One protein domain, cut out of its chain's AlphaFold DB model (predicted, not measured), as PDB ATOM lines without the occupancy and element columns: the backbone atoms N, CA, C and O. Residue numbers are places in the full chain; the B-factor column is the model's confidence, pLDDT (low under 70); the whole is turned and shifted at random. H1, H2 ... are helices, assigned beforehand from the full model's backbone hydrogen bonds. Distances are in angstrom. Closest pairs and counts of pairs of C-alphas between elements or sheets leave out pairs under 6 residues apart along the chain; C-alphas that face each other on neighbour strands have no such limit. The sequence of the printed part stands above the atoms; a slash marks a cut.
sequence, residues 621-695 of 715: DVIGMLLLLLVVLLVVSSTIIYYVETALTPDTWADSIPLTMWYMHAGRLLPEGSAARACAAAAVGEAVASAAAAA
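Overview. This is residues 621 to 695 of the 715 residues of the protein "Potassium voltage-gated channel subfamily A member 3" of Tetrabaena socialis (UniProt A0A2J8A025). Two helices, the long H1 and the shorter H3, run opposite ways as the arms of a narrow V at 25 degrees, and where they come together the short H2 crosses H1 steeply and meets H3 near Met 664 of H2. Away from H2 the arms spread, and their free ends, residues 621 to 629 in H1 and residues 688 to 695, of which 688 to 693 belong to H3, stick out from the body. The printed part has 75 residues with three named helices, in the order H1, H2, H3, and no named strand; the class is all helix. The whole is only just compact, close to loose, with a radius of gyration of the C-alphas of 13.3 A, and its outline is elongated, spanning 42 by 21 by 17 A.

Along the chain. H1, residues 621 to 648, begins at C-alpha 621 at (12.862, 51.068, 5.741) and measures 40.3 A from first to last C-alpha; its direction is almost wholly along falling x. H2, residues 657 to 666, measures 14.1 A and begins at C-alpha 657 at (-13.947, 59.048, 8.180). H3, residues 675 to 693, measures 26.1 A and ends at C-alpha 693 at (1.753, 32.201, 8.630).

Arrangement. H1 touches H2 with its residues 634 to 642 alone, and the closest C-alphas, those of Ser 638 and Met 661, are 5.2 A apart. These two helices stand at a steep tilt of 66 degrees, opposite ways. H1 touches H3 through residues 637 to 645 of H1 and residues 675 to 679 of H3 alone; the closest C-alphas, those of Ile 641 and Ala 676, are 5.8 A apart. Their tilt is shallow, 25 degrees, opposite ways. H3 touches H2 with its residues 676 to 680 alone, the closest C-alphas being those of Met 664 and Ala 680, 5.9 A apart, at a steep tilt of 55 degrees, the same way. In H1, H2 and H3 every O i to N i+4 pair is within hydrogen-bond range.

Size, cuts and confidence. The two C-alphas farthest apart, those of Pro 650 and Ala 695, are 43.4 A apart. Without the stretches that stand free, the body has 58 residues and spans 31 by 21 by 15 A. The printed part has no cut, and the links H1 to H2 and H2 to H3, 8 residues each, are short. The mean pLDDT of the printed part is 77.0; it is under 70 at residues 667 to 669, 672 to 673, 676 and 678 to 695, and the mean over H3 is 61.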
ATOM      1  N   ASP A 621      13.520  51.088   7.057       92.12
ATOM      2  CA  ASP A 621      12.862  51.068   5.741       92.12
ATOM      3  C   ASP A 621      11.704  50.054   5.690       92.12
ATOM      4  O   ASP A 621      10.627  50.343   5.167       92.12
ATOM      5  N   VAL A 622      11.892  48.873   6.292       93.69
ATOM      6  CA  VAL A 622      10.874  47.810   6.353       93.69
ATOM      7  C   VAL A 622       9.733  48.215   7.286       93.69
ATOM      8  O   VAL A 622       8.564  48.049   6.936       93.69
ATOM      9  N   ILE A 623      10.056  48.801   8.442       91.44
ATOM     10  CA  ILE A 623       9.070  49.350   9.384       91.44
ATOM     11  C   ILE A 623       8.293  50.502   8.730       91.44
ATOM     12  O   ILE A 623       7.072  50.560   8.860       91.44
ATOM     13  N   GLY A 624       8.960  51.383   7.981       92.06
ATOM     14  CA  GLY A 624       8.334  52.481   7.242       92.06
ATOM     15  C   GLY A 624       7.352  51.992   6.175       92.06
ATOM     16  O   GLY A 624       6.217  52.464   6.127       92.06
ATOM     17  N   MET A 625       7.744  50.995   5.377       90.69
ATOM     18  CA  MET A 625       6.865  50.370   4.379       90.69
ATOM     19  C   MET A 625       5.677  49.634   5.023       90.69
ATOM     20  O   MET A 625       4.554  49.727   4.523       90.69
ATOM     21  N   LEU A 626       5.891  48.958   6.158       89.75
ATOM     22  CA  LEU A 626       4.826  48.298   6.922       89.75
ATOM     23  C   LEU A 626       3.834  49.310   7.522       89.75
ATOM     24  O   LEU A 626       2.625  49.099   7.447       89.75
ATOM     25  N   LEU A 627       4.324  50.425   8.074       89.19
ATOM     26  CA  LEU A 627       3.486  51.511   8.590       89.19
ATOM     27  C   LEU A 627       2.712  52.221   7.471       89.19
ATOM     28  O   LEU A 627       1.538  52.533   7.657       89.19
ATOM     29  N   LEU A 628       3.325  52.429   6.301       90.75
ATOM     30  CA  LEU A 628       2.643  52.975   5.125       90.75
ATOM     31  C   LEU A 628       1.491  52.060   4.680       90.75
ATOM     32  O   LEU A 628       0.370  52.535   4.494       90.75
ATOM     33  N   LEU A 629       1.743  50.752   4.571       87.12
ATOM     34  CA  LEU A 629       0.717  49.760   4.239       87.12
ATOM     35  C   LEU A 629      -0.410  49.735   5.285       87.12
ATOM     36  O   LEU A 629      -1.583  49.720   4.915       87.12
ATOM     37  N   LEU A 630      -0.067  49.793   6.576       86.50
ATOM     38  CA  LEU A 630      -1.034  49.850   7.673       86.50
ATOM     39  C   LEU A 630      -1.911  51.109   7.603       86.50
ATOM     40  O   LEU A 630      -3.123  51.005   7.771       86.50
ATOM     41  N   VAL A 631      -1.336  52.282   7.316       88.25
ATOM     42  CA  VAL A 631      -2.096  53.536   7.159       88.25
ATOM     43  C   VAL A 631      -3.020  53.477   5.942       88.25
ATOM     44  O   VAL A 631      -4.184  53.858   6.054       88.25
ATOM     45  N   VAL A 632      -2.556  52.954   4.800       89.94
ATOM     46  CA  VAL A 632      -3.404  52.773   3.606       89.94
ATOM     47  C   VAL A 632      -4.564  51.816   3.900       89.94
ATOM     48  O   VAL A 632      -5.714  52.145   3.607       89.94
ATOM     49  N   LEU A 633      -4.295  50.671   4.535       84.75
ATOM     50  CA  LEU A 633      -5.320  49.700   4.928       84.75
ATOM     51  C   LEU A 633      -6.328  50.300   5.922       84.75
ATOM     52  O   LEU A 633      -7.537  50.100   5.775       84.75
ATOM     53  N   LEU A 634      -5.851  51.066   6.907       86.19
ATOM     54  CA  LEU A 634      -6.691  51.731   7.903       86.19
ATOM     55  C   LEU A 634      -7.594  52.795   7.256       86.19
ATOM     56  O   LEU A 634      -8.782  52.841   7.566       86.19
ATOM     57  N   VAL A 635      -7.080  53.597   6.318       89.94
ATOM     58  CA  VAL A 635      -7.882  54.588   5.576       89.94
ATOM     59  C   VAL A 635      -8.930  53.906   4.694       89.94
ATOM     60  O   VAL A 635     -10.105  54.258   4.784       89.94
ATOM     61  N   VAL A 636      -8.542  52.903   3.895       89.44
ATOM     62  CA  VAL A 636      -9.458  52.202   2.974       89.44
ATOM     63  C   VAL A 636     -10.572  51.480   3.737       89.44
ATOM     64  O   VAL A 636     -11.750  51.684   3.430       89.44
ATOM     65  N   SER A 637     -10.231  50.707   4.773       82.19
ATOM     66  CA  SER A 637     -11.230  50.030   5.614       82.19
ATOM     67  C   SER A 637     -12.166  51.026   6.304       82.19
ATOM     68  O   SER A 637     -13.382  50.846   6.254       82.19
ATOM     69  N   SER A 638     -11.637  52.127   6.847       88.81
ATOM     70  CA  SER A 638     -12.453  53.169   7.487       88.81
ATOM     71  C   SER A 638     -13.384  53.883   6.508       88.81
ATOM     72  O   SER A 638     -14.516  54.179   6.878       88.81
ATOM     73  N   THR A 639     -12.972  54.122   5.256       90.94
ATOM     74  CA  THR A 639     -13.880  54.679   4.235       90.94
ATOM     75  C   THR A 639     -14.989  53.713   3.833       90.94
ATOM     76  O   THR A 639     -16.139  54.133   3.752       90.94
ATOM     77  N   ILE A 640     -14.681  52.426   3.626       88.19
ATOM     78  CA  ILE A 640     -15.698  51.407   3.313       88.19
ATOM     79  C   ILE A 640     -16.730  51.347   4.444       88.19
ATOM     80  O   ILE A 640     -17.931  51.407   4.200       88.19
ATOM     81  N   ILE A 641     -16.253  51.292   5.685       86.25
ATOM     82  CA  ILE A 641     -17.089  51.155   6.878       86.25
ATOM     83  C   ILE A 641     -17.917  52.414   7.145       86.25
ATOM     84  O   ILE A 641     -19.095  52.289   7.465       86.25
ATOM     85  N   TYR A 642     -17.355  53.608   6.933       89.25
ATOM     86  CA  TYR A 642     -18.101  54.869   6.966       89.25
ATOM     87  C   TYR A 642     -19.308  54.828   6.015       89.25
ATOM     88  O   TYR A 642     -20.434  55.088   6.439       89.25
ATOM     89  N   TYR A 643     -19.106  54.431   4.752       90.12
ATOM     90  CA  TYR A 643     -20.205  54.333   3.784       90.12
ATOM     91  C   TYR A 643     -21.200  53.209   4.110       90.12
ATOM     92  O   TYR A 643     -22.394  53.395   3.894       90.12
ATOM     93  N   VAL A 644     -20.743  52.072   4.646       88.69
ATOM     94  CA  VAL A 644     -21.615  50.947   5.028       88.69
ATOM     95  C   VAL A 644     -22.492  51.292   6.235       88.69
ATOM     96  O   VAL A 644     -23.707  51.140   6.150       88.69
ATOM     97  N   GLU A 645     -21.922  51.792   7.335       86.19
ATOM     98  CA  GLU A 645     -22.694  52.135   8.543       86.19
ATOM     99  C   GLU A 645     -23.692  53.273   8.246       86.19
ATOM    100  O   GLU A 645     -24.867  53.151   8.595       86.19
ATOM    101  N   THR A 646     -23.269  54.314   7.510       86.56
ATOM    102  CA  THR A 646     -24.137  55.441   7.096       86.56
ATOM    103  C   THR A 646     -25.273  55.004   6.159       86.56
ATOM    104  O   THR A 646     -26.346  55.602   6.167       86.56
ATOM    105  N   ALA A 647     -25.068  53.961   5.345       85.19
ATOM    106  CA  ALA A 647     -26.108  53.415   4.467       85.19
ATOM    107  C   ALA A 647     -27.077  52.459   5.187       85.19
ATOM    108  O   ALA A 647     -28.228  52.334   4.769       85.19
ATOM    109  N   LEU A 648     -26.627  51.780   6.248       82.88
ATOM    110  CA  LEU A 648     -27.452  50.868   7.051       82.88
ATOM    111  C   LEU A 648     -28.290  51.598   8.109       82.88
ATOM    112  O   LEU A 648     -29.392  51.156   8.433       82.88
ATOM    113  N   THR A 649     -27.769  52.696   8.657       77.44
ATOM    114  CA  THR A 649     -28.323  53.365   9.840       77.44
ATOM    115  C   THR A 649     -28.089  54.881   9.755       77.44
ATOM    116  O   THR A 649     -26.937  55.302   9.670       77.44
ATOM    117  N   PRO A 650     -29.145  55.721   9.784       71.62
ATOM    118  CA  PRO A 650     -29.005  57.170   9.607       71.62
ATOM    119  C   PRO A 650     -28.415  57.884  10.834       71.62
ATOM    120  O   PRO A 650     -27.738  58.893  10.670       71.62
ATOM    121  N   ASP A 651     -28.624  57.345  12.038       74.69
ATOM    122  CA  ASP A 651     -28.018  57.818  13.287       74.69
ATOM    123  C   ASP A 651     -26.897  56.845  13.698       74.69
ATOM    124  O   ASP A 651     -27.148  55.829  14.352       74.69
ATOM    125  N   THR A 652     -25.653  57.114  13.285       80.50
ATOM    126  CA  THR A 652     -24.485  56.268  13.607       80.50
ATOM    127  C   THR A 652     -23.409  57.006  14.389       80.50
ATOM    128  O   THR A 652     -23.326  58.223  14.414       80.50
ATOM    129  N   TRP A 653     -22.518  56.224  14.994       81.38
ATOM    130  CA  TRP A 653     -21.257  56.659  15.599       81.38
ATOM    131  C   TRP A 653     -20.187  57.054  14.553       81.38
ATOM    132  O   TRP A 653     -19.063  57.410  14.911       81.38
ATOM    133  N   ALA A 654     -20.502  56.937  13.259       80.81
ATOM    134  CA  ALA A 654     -19.579  57.053  12.137       80.81
ATOM    135  C   ALA A 654     -19.647  58.435  11.453       80.81
ATOM    136  O   ALA A 654     -19.496  58.518  10.241       80.81
ATOM    137  N   ASP A 655     -19.825  59.524  12.216       86.12
ATOM    138  CA  ASP A 655     -20.028  60.899  11.705       86.12
ATOM    139  C   ASP A 655     -18.987  61.383  10.676       86.12
ATOM    140  O   ASP A 655     -19.238  62.301   9.894       86.12
ATOM    141  N   SER A 656     -17.769  60.835  10.706       89.94
ATOM    142  CA  SER A 656     -16.705  61.203   9.770       89.94
ATOM    143  C   SER A 656     -15.633  60.122   9.651       89.94
ATOM    144  O   SER A 656     -15.303  59.444  10.623       89.94
ATOM    145  N   ILE A 657     -15.008  60.026   8.474       90.00
ATOM    146  CA  ILE A 657     -13.947  59.048   8.180       90.00
ATOM    147  C   ILE A 657     -12.813  59.045   9.236       90.00
ATOM    148  O   ILE A 657     -12.420  57.953   9.645       90.00
ATOM    149  N   PRO A 658     -12.294  60.187   9.751       91.56
ATOM    150  CA  PRO A 658     -11.266  60.174  10.800       91.56
ATOM    151  C   PRO A 658     -11.765  59.645  12.153       91.56
ATOM    152  O   PRO A 658     -10.988  59.046  12.897       91.56
ATOM    153  N   LEU A 659     -13.052  59.833  12.470       88.12
ATOM    154  CA  LEU A 659     -13.675  59.255  13.661       88.12
ATOM    155  C   LEU A 659     -13.822  57.735  13.495       88.12
ATOM    156  O   LEU A 659     -13.402  56.980  14.372       88.12
ATOM    157  N   THR A 660     -14.298  57.278  12.332       87.62
ATOM    158  CA  THR A 660     -14.324  55.852  11.969       87.62
ATOM    159  C   THR A 660     -12.929  55.225  12.060       87.62
ATOM    160  O   THR A 660     -12.782  54.137  12.612       87.62
ATOM    161  N   MET A 661     -11.893  55.947  11.625       86.69
ATOM    162  CA  MET A 661     -10.488  55.528  11.699       86.69
ATOM    163  C   MET A 661      -9.984  55.335  13.136       86.69
ATOM    164  O   MET A 661      -9.286  54.359  13.421       86.69
ATOM    165  N   TRP A 662     -10.372  56.220  14.060       86.25
ATOM    166  CA  TRP A 662     -10.084  56.061  15.489       86.25
ATOM    167  C   TRP A 662     -10.755  54.809  16.073       86.25
ATOM    168  O   TRP A 662     -10.091  54.015  16.742       86.25
ATOM    169  N   TYR A 663     -12.043  54.594  15.791       82.06
ATOM    170  CA  TYR A 663     -12.768  53.412  16.272       82.06
ATOM    171  C   TYR A 663     -12.227  52.105  15.679       82.06
ATOM    172  O   TYR A 663     -12.063  51.134  16.422       82.06
ATOM    173  N   MET A 664     -11.877  52.090  14.389       79.81
ATOM    174  CA  MET A 664     -11.262  50.939  13.717       79.81
ATOM    175  C   MET A 664      -9.922  50.543  14.337       79.81
ATOM    176  O   MET A 664      -9.689  49.361  14.576       79.81
ATOM    177  N   HIS A 665      -9.074  51.519  14.671       78.38
ATOM    178  CA  HIS A 665      -7.856  51.265  15.442       78.38
ATOM    179  C   HIS A 665      -8.162  50.795  16.878       78.38
ATOM    180  O   HIS A 665      -7.485  49.912  17.403       78.38
ATOM    181  N   ALA A 666      -9.177  51.369  17.534       76.19
ATOM    182  CA  ALA A 666      -9.509  51.040  18.920       76.19
ATOM    183  C   ALA A 666     -10.069  49.614  19.095       76.19
ATOM    184  O   ALA A 666      -9.818  48.999  20.135       76.19
ATOM    185  N   GLY A 667     -10.830  49.094  18.120       67.81
ATOM    186  CA  GLY A 667     -11.293  47.697  18.001       67.81
ATOM    187  C   GLY A 667     -12.325  47.221  19.042       67.81
ATOM    188  O   GLY A 667     -13.321  46.584  18.708       67.81
ATOM    189  N   ARG A 668     -12.118  47.552  20.319       60.88
ATOM    190  CA  ARG A 668     -12.932  47.133  21.474       60.88
ATOM    191  C   ARG A 668     -14.067  48.103  21.814       60.88
ATOM    192  O   ARG A 668     -14.935  47.755  22.604       60.88
ATOM    193  N   LEU A 669     -14.041  49.312  21.248       68.56
ATOM    194  CA  LEU A 669     -15.029  50.374  21.484       68.56
ATOM    195  C   LEU A 669     -16.179  50.382  20.463       68.56
ATOM    196  O   LEU A 669     -17.066  51.224  20.556       68.56
ATOM    197  N   LEU A 670     -16.159  49.478  19.480       76.06
ATOM    198  CA  LEU A 670     -17.189  49.399  18.447       76.06
ATOM    199  C   LEU A 670     -18.474  48.742  18.993       76.06
ATOM    200  O   LEU A 670     -18.371  47.713  19.680       76.06
ATOM    201  N   PRO A 671     -19.674  49.279  18.683       71.44
ATOM    202  CA  PRO A 671     -20.947  48.708  19.121       71.44
ATOM    203  C   PRO A 671     -21.126  47.244  18.714       71.44
ATOM    204  O   PRO A 671     -20.669  46.808  17.653       71.44
ATOM    205  N   GLU A 672     -21.817  46.473  19.551       68.25
ATOM    206  CA  GLU A 672     -22.141  45.079  19.240       68.25
ATOM    207  C   GLU A 672     -23.135  45.030  18.072       68.25
ATOM    208  O   GLU A 672     -24.133  45.743  18.074       68.25
ATOM    209  N   GLY A 673     -22.834  44.226  17.049       66.69
ATOM    210  CA  GLY A 673     -23.621  44.163  15.813       66.69
ATOM    211  C   GLY A 673     -23.224  45.160  14.715       66.69
ATOM    212  O   GLY A 673     -23.700  45.001  13.597       66.69
ATOM    213  N   SER A 674     -22.329  46.126  14.973       73.19
ATOM    214  CA  SER A 674     -21.781  46.980  13.901       73.19
ATOM    215  C   SER A 674     -20.998  46.147  12.875       73.19
ATOM    216  O   SER A 674     -20.202  45.272  13.243       73.19
ATOM    217  N   ALA A 675     -21.183  46.436  11.583       70.12
ATOM    218  CA  ALA A 675     -20.407  45.819  10.503       70.12
ATOM    219  C   ALA A 675     -18.915  46.137  10.685       70.12
ATOM    220  O   ALA A 675     -18.047  45.281  10.496       70.12
ATOM    221  N   ALA A 676     -18.632  47.340  11.182       69.06
ATOM    222  CA  ALA A 676     -17.308  47.777  11.584       69.06
ATOM    223  C   ALA A 676     -16.610  46.842  12.589       69.06
ATOM    224  O   ALA A 676     -15.420  46.573  12.440       69.06
ATOM    225  N   ARG A 677     -17.321  46.294  13.588       70.12
ATOM    226  CA  ARG A 677     -16.735  45.361  14.571       70.12
ATOM    227  C   ARG A 677     -16.379  44.010  13.950       70.12
ATOM    228  O   ARG A 677     -15.357  43.434  14.319       70.12
ATOM    229  N   ALA A 678     -17.169  43.535  12.986       67.94
ATOM    230  CA  ALA A 678     -16.836  42.343  12.206       67.94
ATOM    231  C   ALA A 678     -15.601  42.589  11.317       67.94
ATOM    232  O   ALA A 678     -14.653  41.805  11.351       67.94
ATOM    233  N   CYS A 679     -15.557  43.716  10.600       67.44
ATOM    234  CA  CYS A 679     -14.414  44.084   9.763       67.44
ATOM    235  C   CYS A 679     -13.133  44.367  10.568       67.44
ATOM    236  O   CYS A 679     -12.053  44.008  10.112       67.44
ATOM    237  N   ALA A 680     -13.220  44.959  11.764       66.19
ATOM    238  CA  ALA A 680     -12.066  45.166  12.643       66.19
ATOM    239  C   ALA A 680     -11.501  43.833  13.165       66.19
ATOM    240  O   ALA A 680     -10.286  43.635  13.161       66.19
ATOM    241  N   ALA A 681     -12.375  42.898  13.558       63.00
ATOM    242  CA  ALA A 681     -11.969  41.550  13.953       63.00
ATOM    243  C   ALA A 681     -11.320  40.780  12.789       63.00
ATOM    244  O   ALA A 681     -10.293  40.134  12.992       63.00
ATOM    245  N   ALA A 682     -11.871  40.897  11.575       65.38
ATOM    246  CA  ALA A 682     -11.303  40.300  10.368       65.38
ATOM    247  C   ALA A 682      -9.946  40.923  10.001       65.38
ATOM    248  O   ALA A 682      -8.958  40.207   9.934       65.38
ATOM    249  N   ALA A 683      -9.854  42.247   9.847       62.72
ATOM    250  CA  ALA A 683      -8.632  42.915   9.391       62.72
ATOM    251  C   ALA A 683      -7.452  42.749  10.365       62.72
ATOM    252  O   ALA A 683      -6.328  42.496   9.933       62.72
ATOM    253  N   VAL A 684      -7.690  42.840  11.681       58.81
ATOM    254  CA  VAL A 684      -6.645  42.566  12.685       58.81
ATOM    255  C   VAL A 684      -6.337  41.068  12.749       58.81
ATOM    256  O   VAL A 684      -5.169  40.692  12.841       58.81
ATOM    257  N   GLY A 685      -7.357  40.208  12.650       56.06
ATOM    258  CA  GLY A 685      -7.200  38.755  12.620       56.06
ATOM    259  C   GLY A 685      -6.353  38.276  11.442       56.06
ATOM    260  O   GLY A 685      -5.405  37.529  11.650       56.06
ATOM    261  N   GLU A 686      -6.627  38.751  10.229       61.41
ATOM    262  CA  GLU A 686      -5.891  38.407   9.009       61.41
ATOM    263  C   GLU A 686      -4.504  39.055   8.955       61.41
ATOM    264  O   GLU A 686      -3.560  38.402   8.516       61.41
ATOM    265  N   ALA A 687      -4.317  40.283   9.455       56.12
ATOM    266  CA  ALA A 687      -2.985  40.887   9.568       56.12
ATOM    267  C   ALA A 687      -2.079  40.105  10.542       56.12
ATOM    268  O   ALA A 687      -0.912  39.849  10.241       56.12
ATOM    269  N   VAL A 688      -2.619  39.660  11.682       53.84
ATOM    270  CA  VAL A 688      -1.883  38.825  12.648       53.84
ATOM    271  C   VAL A 688      -1.703  37.395  12.126       53.84
ATOM    272  O   VAL A 688      -0.609  36.844  12.240       53.84
ATOM    273  N   ALA A 689      -2.722  36.796  11.505       51.56
ATOM    274  CA  ALA A 689      -2.647  35.440  10.961       51.56
ATOM    275  C   ALA A 689      -1.704  35.341   9.754       51.56
ATOM    276  O   ALA A 689      -0.977  34.357   9.640       51.56
ATOM    277  N   SER A 690      -1.656  36.354   8.885       57.00
ATOM    278  CA  SER A 690      -0.719  36.399   7.753       57.00
ATOM    279  C   SER A 690       0.726  36.591   8.226       57.00
ATOM    280  O   SER A 690       1.611  35.867   7.769       57.00
ATOM    281  N   ALA A 691       0.966  37.455   9.221       53.16
ATOM    282  CA  ALA A 691       2.267  37.564   9.888       53.16
ATOM    283  C   ALA A 691       2.688  36.256  10.596       53.16
ATOM    284  O   ALA A 691       3.844  35.845  10.499       53.16
ATOM    285  N   ALA A 692       1.755  35.563  11.260       48.78
ATOM    286  CA  ALA A 692       2.009  34.266  11.893       48.78
ATOM    287  C   ALA A 692       2.257  33.141  10.866       48.78
ATOM    288  O   ALA A 692       3.111  32.284  11.092       48.78
ATOM    289  N   ALA A 693       1.564  33.156   9.724       50.97
ATOM    290  CA  ALA A 693       1.753  32.201   8.630       50.97
ATOM    291  C   ALA A 693       3.089  32.402   7.894       50.97
ATOM    292  O   ALA A 693       3.700  31.426   7.458       50.97
ATOM    293  N   ALA A 694       3.574  33.645   7.810       54.56
ATOM    294  CA  ALA A 694       4.896  33.975   7.278       54.56
ATOM    295  C   ALA A 694       6.060  33.532   8.194       54.56
ATOM    296  O   ALA A 694       7.208  33.504   7.748       54.56
ATOM    297  N   ALA A 695       5.794  33.163   9.454       50.62
ATOM    298  CA  ALA A 695       6.796  32.706  10.415       50.62
ATOM    299  C   ALA A 695       6.868  31.158  10.464       50.62
ATOM    300  O   ALA A 695       6.106  30.526  11.205       50.62
TER     301      ALA A 695